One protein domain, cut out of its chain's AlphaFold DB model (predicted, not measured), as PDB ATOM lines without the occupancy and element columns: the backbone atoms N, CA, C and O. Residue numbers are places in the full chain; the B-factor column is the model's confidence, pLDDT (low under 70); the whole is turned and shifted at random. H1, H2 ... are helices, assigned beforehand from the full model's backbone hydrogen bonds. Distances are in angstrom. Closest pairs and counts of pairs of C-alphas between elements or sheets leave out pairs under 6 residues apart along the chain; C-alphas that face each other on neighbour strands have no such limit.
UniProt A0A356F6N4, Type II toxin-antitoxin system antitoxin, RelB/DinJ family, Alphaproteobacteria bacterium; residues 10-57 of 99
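This is residues 10 to 57 of the 99 residues of the protein "Type II toxin-antitoxin system antitoxin, RelB/DinJ family" of Alphaproteobacteria bacterium (UniProt A0A356F6N4). Two helices meet as a rough T: H2 runs off from the side of H1, its first residues, 35 to 38, set against residues 24 to 28 of H1. The ends make long tails: residues 13 to 17 stick out beyond H1, and residues 50 to 53 fold back beside H2. The printed part has 48 residues with two named helices, H1 then H2, and no named strand; the class is all helix. It is only just loose, close to compact, with a radius of gyration of the C-alphas of 11.9 A and spans of 30 by 29 by 23 A.

Start with the longest helix, H2, residues 35 to 49. With residues 35 to 38 alone it touches residues 24 to 28 of H1, residues 18 to 30; look at their closest C-alphas, Glu 25 and Leu 35, 5.9 A apart. Their lines are about perpendicular, at 80 degrees. In both helices every O i to N i+4 pair is within hydrogen-bond range.

Find C-alpha 35 at (24.680, 27.688, 82.440); from there H2 runs 20.9 A to C-alpha 49. H1 begins at C-alpha 18, (33.226, 31.075, 72.963), and runs 18.9 A.

The C-alphas farthest apart, Lys 19 and His 48, are 30.5 A apart. The printed part has no cut, and the link from H1 to H2 is tight. Residues 13 to 20, of which 18 to 20 belong to H1, stand free. No printed residue is under 70 in pLDDT.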
ATOM      1  N   ALA A  10      16.266  14.341  77.324       91.12
ATOM      2  CA  ALA A  10      16.520  14.974  76.037       91.12
ATOM      3  C   ALA A  10      17.793  15.827  76.121       91.12
ATOM      4  O   ALA A  10      18.096  16.406  77.165       91.12
ATOM      5  N   MET A  11      18.543  15.898  75.022       92.44
ATOM      6  CA  MET A  11      19.756  16.707  74.924       92.44
ATOM      7  C   MET A  11      19.456  18.006  74.175       92.44
ATOM      8  O   MET A  11      18.891  17.973  73.086       92.44
ATOM      9  N   ILE A  12      19.879  19.136  74.744       92.88
ATOM     10  CA  ILE A  12      19.824  20.453  74.100       92.88
ATOM     11  C   ILE A  12      21.254  20.836  73.714       92.88
ATOM     12  O   ILE A  12      22.137  20.877  74.570       92.88
ATOM     13  N   GLN A  13      21.482  21.109  72.429       93.75
ATOM     14  CA  GLN A  13      22.752  21.618  71.911       93.75
ATOM     15  C   GLN A  13      22.508  22.931  71.171       93.75
ATOM     16  O   GLN A  13      21.661  22.994  70.284       93.75
ATOM     17  N   ALA A  14      23.273  23.966  71.512       92.81
ATOM     18  CA  ALA A  14      23.245  25.256  70.837       92.81
ATOM     19  C   ALA A  14      24.676  25.706  70.537       92.81
ATOM     20  O   ALA A  14      25.563  25.594  71.387       92.81
ATOM     21  N   ARG A  15      24.907  26.209  69.320       96.00
ATOM     22  CA  ARG A  15      26.178  26.844  68.963       96.00
ATOM     23  C   ARG A  15      26.156  28.287  69.446       96.00
ATOM     24  O   ARG A  15      25.232  29.027  69.130       96.00
ATOM     25  N   VAL A  16      27.184  28.664  70.190       94.75
ATOM     26  CA  VAL A  16      27.393  30.017  70.703       94.75
ATOM     27  C   VAL A  16      28.861  30.378  70.547       94.75
ATOM     28  O   VAL A  16      29.722  29.495  70.531       94.75
ATOM     29  N   ASP A  17      29.144  31.671  70.440       97.94
ATOM     30  CA  ASP A  17      30.514  32.165  70.475       97.94
ATOM     31  C   ASP A  17      31.186  31.839  71.826       97.94
ATOM     32  O   ASP A  17      30.557  31.881  72.891       97.94
ATOM     33  N   ALA A  18      32.478  31.501  71.784       97.38
ATOM     34  CA  ALA A  18      33.226  31.075  72.963       97.38
ATOM     35  C   ALA A  18      33.372  32.196  74.007       97.38
ATOM     36  O   ALA A  18      33.320  31.921  75.211       97.38
ATOM     37  N   LYS A  19      33.513  33.453  73.567       98.00
ATOM     38  CA  LYS A  19      33.580  34.615  74.459       98.00
ATOM     39  C   LYS A  19      32.223  34.846  75.117       98.00
ATOM     40  O   LYS A  19      32.178  34.967  76.341       98.00
ATOM     41  N   SER A  20      31.135  34.805  74.345       97.12
ATOM     42  CA  SER A  20      29.772  34.934  74.883       97.12
ATOM     43  C   SER A  20      29.455  33.852  75.916       97.12
ATOM     44  O   SER A  20      28.918  34.156  76.982       97.12
ATOM     45  N   LYS A  21      29.841  32.595  75.649       96.75
ATOM     46  CA  LYS A  21      29.676  31.491  76.605       96.75
ATOM     47  C   LYS A  21      30.397  31.775  77.925       96.75
ATOM     48  O   LYS A  21      29.787  31.657  78.984       96.75
ATOM     49  N   LYS A  22      31.670  32.170  77.857       97.94
ATOM     50  CA  LYS A  22      32.481  32.447  79.049       97.94
ATOM     51  C   LYS A  22      31.898  33.596  79.877       97.94
ATOM     52  O   LYS A  22      31.789  33.474  81.092       97.94
ATOM     53  N   GLN A  23      31.476  34.678  79.220       98.19
ATOM     54  CA  GLN A  23      30.846  35.817  79.895       98.19
ATOM     55  C   GLN A  23      29.541  35.415  80.593       98.19
ATOM     56  O   GLN A  23      29.324  35.779  81.748       98.19
ATOM     57  N   ALA A  24      28.692  34.627  79.927       97.69
ATOM     58  CA  ALA A  24      27.464  34.122  80.533       97.69
ATOM     59  C   ALA A  24      27.754  33.242  81.762       97.69
ATOM     60  O   ALA A  24      27.111  33.407  82.796       97.69
ATOM     61  N   GLU A  25      28.740  32.345  81.687       97.81
ATOM     62  CA  GLU A  25      29.144  31.496  82.816       97.81
ATOM     63  C   GLU A  25      29.666  32.313  84.010       97.81
ATOM     64  O   GLU A  25      29.321  32.006  85.150       97.81
ATOM     65  N   GLU A  26      30.454  33.366  83.771       98.12
ATOM     66  CA  GLU A  26      30.950  34.261  84.826       98.12
ATOM     67  C   GLU A  26      29.809  34.997  85.543       98.12
ATOM     68  O   GLU A  26      29.792  35.035  86.776       98.12
ATOM     69  N   ILE A  27      28.836  35.525  84.792       98.31
ATOM     70  CA  ILE A  27      27.660  36.213  85.349       98.31
ATOM     71  C   ILE A  27      26.795  35.234  86.152       98.31
ATOM     72  O   ILE A  27      26.455  35.495  87.304       98.31
ATOM     73  N   LEU A  28      26.464  34.075  85.575       98.06
ATOM     74  CA  LEU A  28      25.602  33.081  86.225       98.06
ATOM     75  C   LEU A  28      26.240  32.503  87.494       98.06
ATOM     76  O   LEU A  28      25.542  32.276  88.484       98.06
ATOM     77  N   LYS A  29      27.570  32.359  87.521       97.62
ATOM     78  CA  LYS A  29      28.303  31.938  88.719       97.62
ATOM     79  C   LYS A  29      28.145  32.929  89.875       97.62
ATOM     80  O   LYS A  29      28.045  32.490  91.018       97.62
ATOM     81  N   GLN A  30      28.089  34.233  89.599       97.94
ATOM     82  CA  GLN A  30      27.816  35.246  90.629       97.94
ATOM     83  C   GLN A  30      26.391  35.124  91.186       97.94
ATOM     84  O   GLN A  30      26.167  35.410  92.358       97.94
ATOM     85  N   LEU A  31      25.451  34.636  90.372       97.00
ATOM     86  CA  LEU A  31      24.079  34.318  90.780       97.00
ATOM     87  C   LEU A  31      23.946  32.933  91.442       97.00
ATOM     88  O   LEU A  31      22.849  32.550  91.842       97.00
ATOM     89  N   GLY A  32      25.039  32.172  91.563       97.50
ATOM     90  CA  GLY A  32      25.047  30.851  92.194       97.50
ATOM     91  C   GLY A  32      24.448  29.727  91.343       97.50
ATOM     92  O   GLY A  32      24.124  28.674  91.890       97.50
ATOM     93  N   ILE A  33      24.308  29.920  90.027       97.94
ATOM     94  CA  ILE A  33      23.728  28.926  89.112       97.94
ATOM     95  C   ILE A  33      24.660  28.618  87.939       97.94
ATOM     96  O   ILE A  33      25.506  29.424  87.551       97.94
ATOM     97  N   THR A  34      24.520  27.428  87.358       97.62
ATOM     98  CA  THR A  34      25.283  27.050  86.163       97.62
ATOM     99  C   THR A  34      24.563  27.468  84.882       97.62
ATOM    100  O   THR A  34      23.354  27.711  84.867       97.62
ATOM    101  N   LEU A  35      25.287  27.477  83.758       96.19
ATOM    102  CA  LEU A  35      24.680  27.688  82.440       96.19
ATOM    103  C   LEU A  35      23.594  26.644  82.127       96.19
ATOM    104  O   LEU A  35      22.569  26.969  81.536       96.19
ATOM    105  N   ASN A  36      23.784  25.397  82.565       95.62
ATOM    106  CA  ASN A  36      22.795  24.334  82.395       95.62
ATOM    107  C   ASN A  36      21.526  24.592  83.226       95.62
ATOM    108  O   ASN A  36      20.423  24.344  82.742       95.62
ATOM    109  N   ASP A  37      21.664  25.130  84.440       97.06
ATOM    110  CA  ASP A  37      20.510  25.511  85.261       97.06
ATOM    111  C   ASP A  37      19.718  26.630  84.587       97.06
ATOM    112  O   ASP A  37      18.503  26.511  84.441       97.06
ATOM    113  N   ALA A  38      20.402  27.652  84.064       96.69
ATOM    114  CA  ALA A  38      19.762  28.734  83.317       96.69
ATOM    115  C   ALA A  38      19.000  28.224  82.078       96.69
ATOM    116  O   ALA A  38      17.858  28.623  81.852       96.69
ATOM    117  N   VAL A  39      19.576  27.293  81.306       95.88
ATOM    118  CA  VAL A  39      18.890  26.676  80.152       95.88
ATOM    119  C   VAL A  39      17.650  25.890  80.592       95.88
ATOM    120  O   VAL A  39      16.599  25.998  79.960       95.88
ATOM    121  N   ARG A  40      17.723  25.132  81.692       95.38
ATOM    122  CA  ARG A  40      16.557  24.415  82.244       95.38
ATOM    123  C   ARG A  40      15.468  25.376  82.711       95.38
ATOM    124  O   ARG A  40      14.294  25.155  82.425       95.38
ATOM    125  N   MET A  41      15.854  26.453  83.389       96.50
ATOM    126  CA  MET A  41      14.936  27.503  83.829       96.50
ATOM    127  C   MET A  41      14.256  28.183  82.641       96.50
ATOM    128  O   MET A  41      13.044  28.365  82.671       96.50
ATOM    129  N   MET A  42      15.001  28.480  81.572       96.44
ATOM    130  CA  MET A  42      14.464  29.046  80.332       96.44
ATOM    131  C   MET A  42      13.355  28.163  79.743       96.44
ATOM    132  O   MET A  42      12.280  28.660  79.419       96.44
ATOM    133  N   VAL A  43      13.584  26.847  79.659       96.38
ATOM    134  CA  VAL A  43      12.583  25.886  79.164       96.38
ATOM    135  C   VAL A  43      11.342  25.865  80.060       96.38
ATOM    136  O   VAL A  43      10.222  25.934  79.555       96.38
ATOM    137  N   ASN A  44      11.522  25.827  81.382       96.62
ATOM    138  CA  ASN A  44      10.401  25.845  82.327       96.62
ATOM    139  C   ASN A  44       9.595  27.144  82.239       96.62
ATOM    140  O   ASN A  44       8.364  27.102  82.274       96.62
ATOM    141  N   GLN A  45      10.271  28.283  82.078       97.75
ATOM    142  CA  GLN A  45       9.614  29.576  81.941       97.75
ATOM    143  C   GLN A  45       8.757  29.624  80.676       97.75
ATOM    144  O   GLN A  45       7.618  30.068  80.757       97.75
ATOM    145  N   ILE A  46       9.252  29.097  79.551       97.25
ATOM    146  CA  ILE A  46       8.483  29.005  78.299       97.25
ATOM    147  C   ILE A  46       7.228  28.146  78.480       97.25
ATOM    148  O   ILE A  46       6.149  28.525  78.029       97.25
ATOM    149  N   ILE A  47       7.351  26.998  79.153       97.38
ATOM    150  CA  ILE A  47       6.206  26.116  79.424       97.38
ATOM    151  C   ILE A  47       5.165  26.838  80.287       97.38
ATOM    152  O   ILE A  47       3.967  26.733  80.020       97.38
ATOM    153  N   HIS A  48       5.615  27.568  81.308       97.44
ATOM    154  CA  HIS A  48       4.734  28.254  82.246       97.44
ATOM    155  C   HIS A  48       4.025  29.460  81.617       97.44
ATOM    156  O   HIS A  48       2.810  29.590  81.740       97.44
ATOM    157  N   SER A  49       4.769  30.328  80.928       95.81
ATOM    158  CA  SER A  49       4.232  31.566  80.353       95.81
ATOM    159  C   SER A  49       3.566  31.371  78.993       95.81
ATOM    160  O   SER A  49       2.847  32.258  78.544       95.81
ATOM    161  N   ARG A  50       3.822  30.241  78.316       95.38
ATOM    162  CA  ARG A  50       3.510  30.041  76.889       95.38
ATOM    163  C   ARG A  50       4.069  31.160  75.996       95.38
ATOM    164  O   ARG A  50       3.497  31.469  74.956       95.38
ATOM    165  N   ALA A  51       5.192  31.749  76.402       94.06
ATOM    166  CA  ALA A  51       5.867  32.839  75.708       94.06
ATOM    167  C   ALA A  51       7.390  32.737  75.886       94.06
ATOM    168  O   ALA A  51       7.884  32.001  76.742       94.06
ATOM    169  N   LEU A  52       8.156  33.491  75.095       94.94
ATOM    170  CA  LEU A  52       9.596  33.608  75.325       94.94
ATOM    171  C   LEU A  52       9.873  34.256  76.696       94.94
ATOM    172  O   LEU A  52       9.128  35.139  77.121       94.94
ATOM    173  N   PRO A  53      10.955  33.862  77.391       92.75
ATOM    174  CA  PRO A  53      11.291  34.385  78.716       92.75
ATOM    175  C   PRO A  53      11.952  35.772  78.660       92.75
ATOM    176  O   PRO A  53      12.527  36.239  79.638       92.75
ATOM    177  N   PHE A  54      11.886  36.415  77.500       90.81
ATOM    178  CA  PHE A  54      12.286  37.783  77.232       90.81
ATOM    179  C   PHE A  54      11.371  38.323  76.131       90.81
ATOM    180  O   PHE A  54      10.881  37.562  75.297       90.81
ATOM    181  N   GLN A  55      11.161  39.636  76.113       86.06
ATOM    182  CA  GLN A  55      10.436  40.289  75.030       86.06
ATOM    183  C   GLN A  55      11.378  40.394  73.820       86.06
ATOM    184  O   GLN A  55      12.375  41.116  73.915       86.06
ATOM    185  N   PRO A  56      11.127  39.698  72.698       82.06
ATOM    186  CA  PRO A  56      11.888  39.948  71.486       82.06
ATOM    187  C   PRO A  56      11.599  41.383  71.041       82.06
ATOM    188  O   PRO A  56      10.450  41.756  70.816       82.06
ATOM    189  N   LYS A  57      12.647  42.197  70.963       79.25
ATOM    190  CA  LYS A  57      12.584  43.551  70.423       79.25
ATOM    191  C   LYS A  57      13.538  43.618  69.245       79.25
ATOM    192  O   LYS A  57      14.677  43.160  69.355       79.25
TER     193      LYS A  57